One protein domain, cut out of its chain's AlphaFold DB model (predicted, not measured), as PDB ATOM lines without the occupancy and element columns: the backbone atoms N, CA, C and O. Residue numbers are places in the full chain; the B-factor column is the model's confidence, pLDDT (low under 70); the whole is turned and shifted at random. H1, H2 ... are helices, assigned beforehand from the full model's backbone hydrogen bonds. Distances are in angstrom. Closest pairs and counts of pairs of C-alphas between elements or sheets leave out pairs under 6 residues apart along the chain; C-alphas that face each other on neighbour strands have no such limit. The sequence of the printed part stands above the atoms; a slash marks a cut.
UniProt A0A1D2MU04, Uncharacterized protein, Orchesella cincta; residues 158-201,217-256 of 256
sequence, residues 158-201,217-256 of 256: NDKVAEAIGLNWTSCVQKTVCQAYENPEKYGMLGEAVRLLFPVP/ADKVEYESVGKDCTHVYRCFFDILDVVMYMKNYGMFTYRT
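Overview. This is residues 158 to 201 and 217 to 256 of the 256 residues of an uncharacterized protein of Orchesella cincta (UniProt A0A1D2MU04). One helix, H2, makes the middle of a loose-jointed group of helices: H4 crosses it steeply at residues 177 to 181, the short H5 packs on it, and H6 starts beside residues 172 to 176 and runs away nearly at right angles. H6 and the tail after it, residues 249 to 256, form an arm that makes the length, while H1 is set off by itself and touches no helix. The printed part has 84 residues with six named helices, H1 to H6 in order, and no named strand; the class is all helix. It is only just compact, close to loose, with a radius of gyration of the C-alphas of 14.1 A and spans of 45 by 35 by 20 A.

Arrangement. H2, residues 169 to 182, is the hub and touches three helices. H4, residues 189 to 197, touches residues 177 to 181 of H2 alone; their closest C-alphas, of Ala 180 and Gly 191, are 4.7 A apart. These two run opposite ways at a steep tilt of 68 degrees, only just short of about perpendicular. H5, residues 229 to 232, touches H2, the closest C-alphas being those of Cys 178 and Cys 229, 6.0 A apart. H6, residues 239 to 248, touches residues 172 to 176 of H2 alone, with the C-alphas of Thr 176 and Ile 239 closest at 6.0 A; it is only just about perpendicular to H2, at 70.3 degrees. H3, residues 184 to 187, and H4 only just touch, and only at the corner, with 3 pairs of C-alphas within 8 A; the closest are those of Pro 184 and Gly 191, 4.9 A apart. H1, residues 159 to 164, is apart from the other helices. In H1, H2, H4 and H6 every O i to N i+4 pair is within hydrogen-bond range; H3 and H5 are too short for such a pair.

Along the chain. H2 is 19.7 A from first to last C-alpha, from Trp 169 at (-26.517, 12.600, -5.883) to Glu 182 at (-32.630, 25.112, 8.109). H6 is 14.3 A long and ends at C-alpha 248, (-41.398, 30.005, -10.697). H4 measures 12.4 A, H1 8.4 A, H3 5.5 A and H5 5.4 A.

Size, cuts and confidence. The C-alphas of Asp 218 and Thr 256, 46.0 A apart, are the two farthest apart. Residues 202 to 216 are not printed, and C-alphas 201 and 217 are 9.0 A apart across this cut, in the link from H4 to H5. Of the links printed whole, none is long. Residues 245 to 250, of which 245 to 248 belong to H6, stand free. The mean pLDDT of the printed part is 76.4; residues 158 to 166, 201, 217 to 226 and 250 to 256 are under 70.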
ATOM      1  N   ASN A 158     -19.137  10.891 -17.492       54.44
ATOM      2  CA  ASN A 158     -17.827  10.551 -16.964       54.44
ATOM      3  C   ASN A 158     -17.818  10.879 -15.462       54.44
ATOM      4  O   ASN A 158     -18.072  12.031 -15.117       54.44
ATOM      5  N   ASP A 159     -17.607   9.896 -14.579       62.41
ATOM      6  CA  ASP A 159     -17.788  10.086 -13.127       62.41
ATOM      7  C   ASP A 159     -16.962  11.278 -12.625       62.41
ATOM      8  O   ASP A 159     -17.401  12.025 -11.767       62.41
ATOM      9  N   LYS A 160     -15.822  11.540 -13.278       65.25
ATOM     10  CA  LYS A 160     -14.965  12.712 -13.060       65.25
ATOM     11  C   LYS A 160     -15.617  14.047 -13.414       65.25
ATOM     12  O   LYS A 160     -15.328  15.045 -12.777       65.25
ATOM     13  N   VAL A 161     -16.450  14.088 -14.451       63.72
ATOM     14  CA  VAL A 161     -17.228  15.270 -14.846       63.72
ATOM     15  C   VAL A 161     -18.403  15.453 -13.891       63.72
ATOM     16  O   VAL A 161     -18.615  16.562 -13.426       63.72
ATOM     17  N   ALA A 162     -19.112  14.385 -13.519       62.06
ATOM     18  CA  ALA A 162     -20.148  14.464 -12.488       62.06
ATOM     19  C   ALA A 162     -19.565  14.921 -11.136       62.06
ATOM     20  O   ALA A 162     -20.126  15.796 -10.485       62.06
ATOM     21  N   GLU A 163     -18.400  14.405 -10.753       67.25
ATOM     22  CA  GLU A 163     -17.671  14.791  -9.546       67.25
ATOM     23  C   GLU A 163     -17.124  16.227  -9.638       67.25
ATOM     24  O   GLU A 163     -17.276  16.996  -8.691       67.25
ATOM     25  N   ALA A 164     -16.590  16.644 -10.793       65.75
ATOM     26  CA  ALA A 164     -16.115  18.015 -11.015       65.75
ATOM     27  C   ALA A 164     -17.247  19.054 -11.047       65.75
ATOM     28  O   ALA A 164     -17.039  20.193 -10.634       65.75
ATOM     29  N   ILE A 165     -18.443  18.677 -11.511       69.19
ATOM     30  CA  ILE A 165     -19.644  19.529 -11.472       69.19
ATOM     31  C   ILE A 165     -20.310  19.473 -10.077       69.19
ATOM     32  O   ILE A 165     -21.234  20.233  -9.791       69.19
ATOM     33  N   GLY A 166     -19.839  18.606  -9.171       66.75
ATOM     34  CA  GLY A 166     -20.417  18.446  -7.835       66.75
ATOM     35  C   GLY A 166     -21.800  17.787  -7.855       66.75
ATOM     36  O   GLY A 166     -22.627  18.051  -6.991       66.75
ATOM     37  N   LEU A 167     -22.077  16.934  -8.843       75.31
ATOM     38  CA  LEU A 167     -23.320  16.170  -9.000       75.31
ATOM     39  C   LEU A 167     -23.278  14.841  -8.226       75.31
ATOM     40  O   LEU A 167     -23.766  13.813  -8.699       75.31
ATOM     41  N   ASN A 168     -22.704  14.829  -7.021       81.25
ATOM     42  CA  ASN A 168     -22.841  13.656  -6.163       81.25
ATOM     43  C   ASN A 168     -24.279  13.610  -5.635       81.25
ATOM     44  O   ASN A 168     -24.630  14.330  -4.703       81.25
ATOM     45  N   TRP A 169     -25.103  12.745  -6.232       78.50
ATOM     46  CA  TRP A 169     -26.517  12.600  -5.883       78.50
ATOM     47  C   TRP A 169     -26.744  12.462  -4.375       78.50
ATOM     48  O   TRP A 169     -27.639  13.096  -3.820       78.50
ATOM     49  N   THR A 170     -25.903  11.677  -3.700       81.38
ATOM     50  CA  THR A 170     -25.986  11.462  -2.251       81.38
ATOM     51  C   THR A 170     -25.815  12.786  -1.513       81.38
ATOM     52  O   THR A 170     -26.697  13.170  -0.752       81.38
ATOM     53  N   SER A 171     -24.745  13.530  -1.802       83.94
ATOM     54  CA  SER A 171     -24.477  14.832  -1.182       83.94
ATOM     55  C   SER A 171     -25.543  15.877  -1.518       83.94
ATOM     56  O   SER A 171     -25.852  16.719  -0.683       83.94
ATOM     57  N   CYS A 172     -26.142  15.822  -2.711       86.69
ATOM     58  CA  CYS A 172     -27.168  16.783  -3.123       86.69
ATOM     59  C   CYS A 172     -28.479  16.542  -2.378       86.69
ATOM     60  O   CYS A 172     -29.111  17.493  -1.921       86.69
ATOM     61  N   VAL A 173     -28.865  15.278  -2.193       87.31
ATOM     62  CA  VAL A 173     -30.023  14.927  -1.362       87.31
ATOM     63  C   VAL A 173     -29.761  15.307   0.096       87.31
ATOM     64  O   VAL A 173     -30.632  15.888   0.730       87.31
ATOM     65  N   GLN A 174     -28.558  15.060   0.623       87.25
ATOM     66  CA  GLN A 174     -28.209  15.474   1.987       87.25
ATOM     67  C   GLN A 174     -28.267  16.999   2.158       87.25
ATOM     68  O   GLN A 174     -28.857  17.479   3.124       87.25
ATOM     69  N   LYS A 175     -27.766  17.768   1.179       90.12
ATOM     70  CA  LYS A 175     -27.919  19.230   1.131       90.12
ATOM     71  C   LYS A 175     -29.385  19.653   1.137       90.12
ATOM     72  O   LYS A 175     -29.745  20.553   1.883       90.12
ATOM     73  N   THR A 176     -30.209  18.984   0.333       91.62
ATOM     74  CA  THR A 176     -31.653  19.242   0.221       91.62
ATOM     75  C   THR A 176     -32.349  19.056   1.568       91.62
ATOM     76  O   THR A 176     -33.103  19.917   2.011       91.62
ATOM     77  N   VAL A 177     -32.060  17.946   2.254       90.31
ATOM     78  CA  VAL A 177     -32.604  17.672   3.588       90.31
ATOM     79  C   VAL A 177     -32.125  18.733   4.580       90.31
ATOM     80  O   VAL A 177     -32.945  19.331   5.268       90.31
ATOM     81  N   CYS A 178     -30.825  19.037   4.600       90.25
ATOM     82  CA  CYS A 178     -30.246  20.056   5.478       90.25
ATOM     83  C   CYS A 178     -30.909  21.433   5.273       90.25
ATOM     84  O   CYS A 178     -31.381  22.037   6.234       90.25
ATOM     85  N   GLN A 179     -31.047  21.889   4.024       91.38
ATOM     86  CA  GLN A 179     -31.675  23.174   3.703       91.38
ATOM     87  C   GLN A 179     -33.181  23.192   4.006       91.38
ATOM     88  O   GLN A 179     -33.692  24.218   4.456       91.38
ATOM     89  N   ALA A 180     -33.893  22.072   3.830       92.44
ATOM     90  CA  ALA A 180     -35.295  21.946   4.234       92.44
ATOM     91  C   ALA A 180     -35.480  22.044   5.761       92.44
ATOM     92  O   ALA A 180     -36.487  22.570   6.241       92.44
ATOM     93  N   TYR A 181     -34.506  21.564   6.540       90.31
ATOM     94  CA  TYR A 181     -34.485  21.731   7.992       90.31
ATOM     95  C   TYR A 181     -34.097  23.149   8.419       90.31
ATOM     96  O   TYR A 181     -34.746  23.688   9.311       90.31
ATOM     97  N   GLU A 182     -33.107  23.764   7.777       89.69
ATOM     98  CA  GLU A 182     -32.630  25.112   8.109       89.69
ATOM     99  C   GLU A 182     -33.649  26.204   7.736       89.69
ATOM    100  O   GLU A 182     -33.903  27.109   8.526       89.69
ATOM    101  N   ASN A 183     -34.279  26.100   6.560       91.88
ATOM    102  CA  ASN A 183     -35.152  27.132   5.993       91.88
ATOM    103  C   ASN A 183     -36.484  26.546   5.473       91.88
ATOM    104  O   ASN A 183     -36.746  26.577   4.267       91.88
ATOM    105  N   PRO A 184     -37.372  26.034   6.345       90.50
ATOM    106  CA  PRO A 184     -38.634  25.424   5.912       90.50
ATOM    107  C   PRO A 184     -39.550  26.410   5.184       90.50
ATOM    108  O   PRO A 184     -40.221  26.045   4.220       90.50
ATOM    109  N   GLU A 185     -39.542  27.677   5.602       92.88
ATOM    110  CA  GLU A 185     -40.384  28.730   5.028       92.88
ATOM    111  C   GLU A 185     -40.047  29.000   3.556       92.88
ATOM    112  O   GLU A 185     -40.943  29.282   2.763       92.88
ATOM    113  N   LYS A 186     -38.775  28.827   3.161       92.94
ATOM    114  CA  LYS A 186     -38.326  28.978   1.768       92.94
ATOM    115  C   LYS A 186     -39.013  27.971   0.840       92.94
ATOM    116  O   LYS A 186     -39.344  28.308  -0.295       92.94
ATOM    117  N   TYR A 187     -39.233  26.745   1.318       91.31
ATOM    118  CA  TYR A 187     -39.763  25.634   0.518       91.31
ATOM    119  C   TYR A 187     -41.252  25.344   0.774       91.31
ATOM    120  O   TYR A 187     -41.871  24.568   0.039       91.31
ATOM    121  N   GLY A 188     -41.853  25.962   1.794       92.25
ATOM    122  CA  GLY A 188     -43.258  25.786   2.158       92.25
ATOM    123  C   GLY A 188     -43.596  24.326   2.483       92.25
ATOM    124  O   GLY A 188     -42.849  23.639   3.177       92.25
ATOM    125  N   MET A 189     -44.709  23.821   1.940       89.31
ATOM    126  CA  MET A 189     -45.163  22.442   2.191       89.31
ATOM    127  C   MET A 189     -44.154  21.365   1.760       89.31
ATOM    128  O   MET A 189     -44.156  20.274   2.324       89.31
ATOM    129  N   LEU A 190     -43.286  21.649   0.780       87.44
ATOM    130  CA  LEU A 190     -42.261  20.691   0.355       87.44
ATOM    131  C   LEU A 190     -41.175  20.520   1.419       87.44
ATOM    132  O   LEU A 190     -40.725  19.399   1.646       87.44
ATOM    133  N   GLY A 191     -40.791  21.607   2.092       91.06
ATOM    134  CA  GLY A 191     -39.844  21.543   3.204       91.06
ATOM    135  C   GLY A 191     -40.378  20.664   4.334       91.06
ATOM    136  O   GLY A 191     -39.670  19.790   4.830       91.06
ATOM    137  N   GLU A 192     -41.660  20.817   4.664       88.81
ATOM    138  CA  GLU A 192     -42.310  20.027   5.715       88.81
ATOM    139  C   GLU A 192     -42.436  18.541   5.345       88.81
ATOM    140  O   GLU A 192     -42.157  17.666   6.164       88.81
ATOM    141  N   ALA A 193     -42.763  18.229   4.088       86.31
ATOM    142  CA  ALA A 193     -42.792  16.850   3.606       86.31
ATOM    143  C   ALA A 193     -41.412  16.177   3.694       86.31
ATOM    144  O   ALA A 193     -41.315  15.009   4.070       86.31
ATOM    145  N   VAL A 194     -40.337  16.908   3.385       89.31
ATOM    146  CA  VAL A 194     -38.966  16.394   3.514       89.31
ATOM    147  C   VAL A 194     -38.621  16.115   4.976       89.31
ATOM    148  O   VAL A 194     -38.075  15.055   5.265       89.31
ATOM    149  N   ARG A 195     -39.006  16.989   5.911       87.81
ATOM    150  CA  ARG A 195     -38.810  16.756   7.353       87.81
ATOM    151  C   ARG A 195     -39.567  15.534   7.865       87.81
ATOM    152  O   ARG A 195     -39.058  14.793   8.699       87.81
ATOM    153  N   LEU A 196     -40.772  15.300   7.347       85.94
ATOM    154  CA  LEU A 196     -41.567  14.128   7.704       85.94
ATOM    155  C   LEU A 196     -40.947  12.827   7.171       85.94
ATOM    156  O   LEU A 196     -40.980  11.803   7.848       85.94
ATOM    157  N   LEU A 197     -40.389  12.860   5.957       85.69
ATOM    158  CA  LEU A 197     -39.776  11.696   5.309       85.69
ATOM    159  C   LEU A 197     -38.380  11.369   5.849       85.69
ATOM    160  O   LEU A 197     -37.982  10.204   5.841       85.69
ATOM    161  N   PHE A 198     -37.645  12.383   6.298       85.88
ATOM    162  CA  PHE A 198     -36.284  12.256   6.812       85.88
ATOM    163  C   PHE A 198     -36.209  12.793   8.240       85.88
ATOM    164  O   PHE A 198     -35.530  13.795   8.466       85.88
ATOM    165  N   PRO A 199     -36.910  12.157   9.199       78.56
ATOM    166  CA  PRO A 199     -36.942  12.630  10.566       78.56
ATOM    167  C   PRO A 199     -35.535  12.617  11.155       78.56
ATOM    168  O   PRO A 199     -34.809  11.626  11.089       78.56
ATOM    169  N   VAL A 200     -35.192  13.742  11.756       73.50
ATOM    170  CA  VAL A 200     -33.995  13.945  12.557       73.50
ATOM    171  C   VAL A 200     -34.193  13.162  13.882       73.50
ATOM    172  O   VAL A 200     -35.002  13.606  14.699       73.50
ATOM    173  N   PRO A 201     -33.515  12.007  14.137       65.38
ATOM    174  CA  PRO A 201     -33.389  11.443  15.486       65.38
ATOM    175  C   PRO A 201     -33.083  12.491  16.573       65.38
ATOM    176  O   PRO A 201     -32.291  13.424  16.403       65.38
ATOM    177  N   ALA A 217     -29.286   8.048   6.638       50.56
ATOM    178  CA  ALA A 217     -29.656   8.980   7.700       50.56
ATOM    179  C   ALA A 217     -28.497   9.278   8.671       50.56
ATOM    180  O   ALA A 217     -28.354  10.425   9.074       50.56
ATOM    181  N   ASP A 218     -27.623   8.305   8.957       52.56
ATOM    182  CA  ASP A 218     -26.479   8.498   9.867       52.56
ATOM    183  C   ASP A 218     -25.341   9.301   9.223       52.56
ATOM    184  O   ASP A 218     -24.600  10.004   9.905       52.56
ATOM    185  N   LYS A 219     -25.208   9.244   7.888       54.12
ATOM    186  CA  LYS A 219     -24.214  10.035   7.136       54.12
ATOM    187  C   LYS A 219     -24.665  11.465   6.839       54.12
ATOM    188  O   LYS A 219     -23.884  12.225   6.262       54.12
ATOM    189  N   VAL A 220     -25.904  11.850   7.164       56.66
ATOM    190  CA  VAL A 220     -26.238  13.277   7.230       56.66
ATOM    191  C   VAL A 220     -25.557  13.772   8.490       56.66
ATOM    192  O   VAL A 220     -26.073  13.577   9.582       56.66
ATOM    193  N   GLU A 221     -24.337  14.281   8.329       57.09
ATOM    194  CA  GLU A 221     -23.495  14.753   9.418       57.09
ATOM    195  C   GLU A 221     -24.283  15.757  10.259       57.09
ATOM    196  O   GLU A 221     -24.438  16.926   9.929       57.09
ATOM    197  N   TYR A 222     -24.846  15.244  11.343       57.94
ATOM    198  CA  TYR A 222     -25.843  15.903  12.173       57.94
ATOM    199  C   TYR A 222     -25.353  17.212  12.784       57.94
ATOM    200  O   TYR A 222     -26.124  18.107  13.127       57.94
ATOM    201  N   GLU A 223     -24.032  17.327  12.866       56.47
ATOM    202  CA  GLU A 223     -23.306  18.525  13.237       56.47
ATOM    203  C   GLU A 223     -23.516  19.707  12.280       56.47
ATOM    204  O   GLU A 223     -23.064  20.810  12.596       56.47
ATOM    205  N   SER A 224     -24.158  19.508  11.124       58.25
ATOM    206  CA  SER A 224     -24.492  20.574  10.184       58.25
ATOM    207  C   SER A 224     -25.851  21.223  10.442       58.25
ATOM    208  O   SER A 224     -26.138  22.246   9.831       58.25
ATOM    209  N   VAL A 225     -26.697  20.684  11.330       60.88
ATOM    210  CA  VAL A 225     -27.985  21.315  11.666       60.88
ATOM    211  C   VAL A 225     -27.711  22.612  12.438       60.88
ATOM    212  O   VAL A 225     -27.308  22.587  13.598       60.88
ATOM    213  N   GLY A 226     -27.886  23.757  11.769       65.94
ATOM    214  CA  GLY A 226     -27.554  25.093  12.286       65.94
ATOM    215  C   GLY A 226     -26.203  25.652  11.818       65.94
ATOM    216  O   GLY A 226     -25.863  26.783  12.160       65.94
ATOM    217  N   LYS A 227     -25.437  24.890  11.027       73.56
ATOM    218  CA  LYS A 227     -24.317  25.410  10.228       73.56
ATOM    219  C   LYS A 227     -24.810  25.609   8.795       73.56
ATOM    220  O   LYS A 227     -25.689  24.886   8.345       73.56
ATOM    221  N   ASP A 228     -24.204  26.545   8.068       84.38
ATOM    222  CA  ASP A 228     -24.561  26.809   6.672       84.38
ATOM    223  C   ASP A 228     -24.374  25.541   5.813       84.38
ATOM    224  O   ASP A 228     -23.249  25.137   5.479       84.38
ATOM    225  N   CYS A 229     -25.496  24.900   5.457       85.25
ATOM    226  CA  CYS A 229     -25.550  23.648   4.698       85.25
ATOM    227  C   CYS A 229     -24.839  23.755   3.338       85.25
ATOM    228  O   CYS A 229     -24.445  22.746   2.742       85.25
ATOM    229  N   THR A 230     -24.663  24.979   2.829       83.88
ATOM    230  CA  THR A 230     -24.035  25.273   1.538       83.88
ATOM    231  C   THR A 230     -22.554  24.908   1.520       83.88
ATOM    232  O   THR A 230     -22.046  24.475   0.485       83.88
ATOM    233  N   HIS A 231     -21.864  25.058   2.652       83.25
ATOM    234  CA  HIS A 231     -20.426  24.811   2.750       83.25
ATOM    235  C   HIS A 231     -20.083  23.353   3.058       83.25
ATOM    236  O   HIS A 231     -19.026  22.878   2.639       83.25
ATOM    237  N   VAL A 232     -20.979  22.645   3.750       84.56
ATOM    238  CA  VAL A 232     -20.799  21.232   4.115       84.56
ATOM    239  C   VAL A 232     -20.968  20.337   2.887       84.56
ATOM    240  O   VAL A 232     -20.133  19.478   2.608       84.56
ATOM    241  N   TYR A 233     -22.006  20.589   2.088       85.94
ATOM    242  CA  TYR A 233     -22.317  19.779   0.916       85.94
ATOM    243  C   TYR A 233     -21.978  20.527  -0.376       85.94
ATOM    244  O   TYR A 233     -22.681  21.453  -0.787       85.94
ATOM    245  N   ARG A 234     -20.924  20.077  -1.072       81.88
ATOM    246  CA  ARG A 234     -20.488  20.606  -2.380       81.88
ATOM    247  C   ARG A 234     -21.402  20.161  -3.530       81.88
ATOM    248  O   ARG A 234     -20.949  19.545  -4.488       81.88
ATOM    249  N   CYS A 235     -22.688  20.478  -3.429       85.62
ATOM    250  CA  CYS A 235     -23.637  20.356  -4.528       85.62
ATOM    251  C   CYS A 235     -24.040  21.731  -5.036       85.62
ATOM    252  O   CYS A 235     -24.406  22.610  -4.252       85.62
ATOM    253  N   PHE A 236     -23.978  21.905  -6.355       82.94
ATOM    254  CA  PHE A 236     -24.297  23.175  -7.001       82.94
ATOM    255  C   PHE A 236     -25.769  23.556  -6.795       82.94
ATOM    256  O   PHE A 236     -26.065  24.704  -6.475       82.94
ATOM    257  N   PHE A 237     -26.677  22.582  -6.901       81.44
ATOM    258  CA  PHE A 237     -28.113  22.786  -6.720       81.44
ATOM    259  C   PHE A 237     -28.674  21.906  -5.602       81.44
ATOM    260  O   PHE A 237     -28.300  20.739  -5.466       81.44
ATOM    261  N   ASP A 238     -29.599  22.474  -4.835       83.19
ATOM    262  CA  ASP A 238     -30.573  21.730  -4.039       83.19
ATOM    263  C   ASP A 238     -31.707  21.265  -4.974       83.19
ATOM    264  O   ASP A 238     -32.161  22.012  -5.844       83.19
ATOM    265  N   ILE A 239     -32.153  20.017  -4.819       86.19
ATOM    266  CA  ILE A 239     -33.256  19.446  -5.600       86.19
ATOM    267  C   ILE A 239     -34.529  20.285  -5.421       86.19
ATOM    268  O   ILE A 239     -35.241  20.534  -6.393       86.19
ATOM    269  N   LEU A 240     -34.803  20.765  -4.206       86.00
ATOM    270  CA  LEU A 240     -35.943  21.635  -3.927       86.00
ATOM    271  C   LEU A 240     -35.808  22.998  -4.607       86.00
ATOM    272  O   LEU A 240     -36.808  23.520  -5.096       86.00
ATOM    273  N   ASP A 241     -34.597  23.548  -4.709       85.75
ATOM    274  CA  ASP A 241     -34.363  24.786  -5.460       85.75
ATOM    275  C   ASP A 241     -34.632  24.591  -6.952       85.75
ATOM    276  O   ASP A 241     -35.244  25.456  -7.575       85.75
ATOM    277  N   VAL A 242     -34.261  23.442  -7.526       84.44
ATOM    278  CA  VAL A 242     -34.603  23.111  -8.919       84.44
ATOM    279  C   VAL A 242     -36.119  23.004  -9.095       84.44
ATOM    280  O   VAL A 242     -36.662  23.559 -10.049       84.44
ATOM    281  N   VAL A 243     -36.822  22.348  -8.167       83.25
ATOM    282  CA  VAL A 243     -38.291  22.229  -8.205       83.25
ATOM    283  C   VAL A 243     -38.962  23.603  -8.088       83.25
ATOM    284  O   VAL A 243     -39.865  23.922  -8.863       83.25
ATOM    285  N   MET A 244     -38.499  24.452  -7.170       84.75
ATOM    286  CA  MET A 244     -39.009  25.814  -6.994       84.75
ATOM    287  C   MET A 244     -38.676  26.708  -8.191       84.75
ATOM    288  O   MET A 244     -39.513  27.503  -8.618       84.75
ATOM    289  N   TYR A 245     -37.496  26.542  -8.788       83.44
ATOM    290  CA  TYR A 245     -37.117  27.202 -10.030       83.44
ATOM    291  C   TYR A 245     -38.051  26.789 -11.173       83.44
ATOM    292  O   TYR A 245     -38.605  27.653 -11.845       83.44
ATOM    293  N   MET A 246     -38.316  25.491 -11.357       78.81
ATOM    294  CA  MET A 246     -39.255  25.003 -12.377       78.81
ATOM    295  C   MET A 246     -40.673  25.554 -12.175       78.81
ATOM    296  O   MET A 246     -41.336  25.915 -13.151       78.81
ATOM    297  N   LYS A 247     -41.119  25.664 -10.916       82.06
ATOM    298  CA  LYS A 247     -42.398  26.287 -10.546       82.06
ATOM    299  C   LYS A 247     -42.437  27.774 -10.918       82.06
ATOM    300  O   LYS A 247     -43.387  28.205 -11.562       82.06
ATOM    301  N   ASN A 248     -41.420  28.546 -10.533       83.00
ATOM    302  CA  ASN A 248     -41.398  30.005 -10.697       83.00
ATOM    303  C   ASN A 248     -41.115  30.450 -12.138       83.00
ATOM    304  O   ASN A 248     -41.740  31.384 -12.628       83.00
ATOM    305  N   TYR A 249     -40.190  29.779 -12.826       80.25
ATOM    306  CA  TYR A 249     -39.787  30.101 -14.201       80.25
ATOM    307  C   TYR A 249     -40.643  29.420 -15.255       80.25
ATOM    308  O   TYR A 249     -40.336  29.459 -16.446       80.25
ATOM    309  N   GLY A 250     -41.750  28.829 -14.830       49.44
ATOM    310  CA  GLY A 250     -42.822  28.638 -15.767       49.44
ATOM    311  C   GLY A 250     -42.650  27.478 -16.726       49.44
ATOM    312  O   GLY A 250     -43.380  27.392 -17.712       49.44
ATOM    313  N   MET A 251     -41.829  26.489 -16.362       52.09
ATOM    314  CA  MET A 251     -42.054  25.151 -16.912       52.09
ATOM    315  C   MET A 251     -43.475  24.649 -16.553       52.09
ATOM    316  O   MET A 251     -44.006  23.772 -17.225       52.09
ATOM    317  N   PHE A 252     -44.124  25.295 -15.568       50.62
ATOM    318  CA  PHE A 252     -45.542  25.167 -15.219       50.62
ATOM    319  C   PHE A 252     -46.358  26.476 -15.322       50.62
ATOM    320  O   PHE A 252     -47.454  26.540 -14.766       50.62
ATOM    321  N   THR A 253     -45.878  27.545 -15.976       42.19
ATOM    322  CA  THR A 253     -46.682  28.780 -16.090       42.19
ATOM    323  C   THR A 253     -47.736  28.600 -17.163       42.19
ATOM    324  O   THR A 253     -47.470  28.688 -18.361       42.19
ATOM    325  N   TYR A 254     -48.958  28.404 -16.693       44.78
ATOM    326  CA  TYR A 254     -50.175  28.601 -17.449       44.78
ATOM    327  C   TYR A 254     -50.317  30.093 -17.743       44.78
ATOM    328  O   TYR A 254     -50.405  30.912 -16.826       44.78
ATOM    329  N   ARG A 255     -50.332  30.453 -19.030       35.97
ATOM    330  CA  ARG A 255     -50.819  31.764 -19.455       35.97
ATOM    331  C   ARG A 255     -52.299  31.783 -19.102       35.97
ATOM    332  O   ARG A 255     -53.061  30.967 -19.625       35.97
ATOM    333  N   THR A 256     -52.653  32.601 -18.118       43.00
ATOM    334  CA  THR A 256     -54.052  32.790 -17.766       43.00
ATOM    335  C   THR A 256     -54.769  33.597 -18.838       43.00
ATOM    336  O   THR A 256     -54.097  34.376 -19.544       43.00
TER     337      THR A 256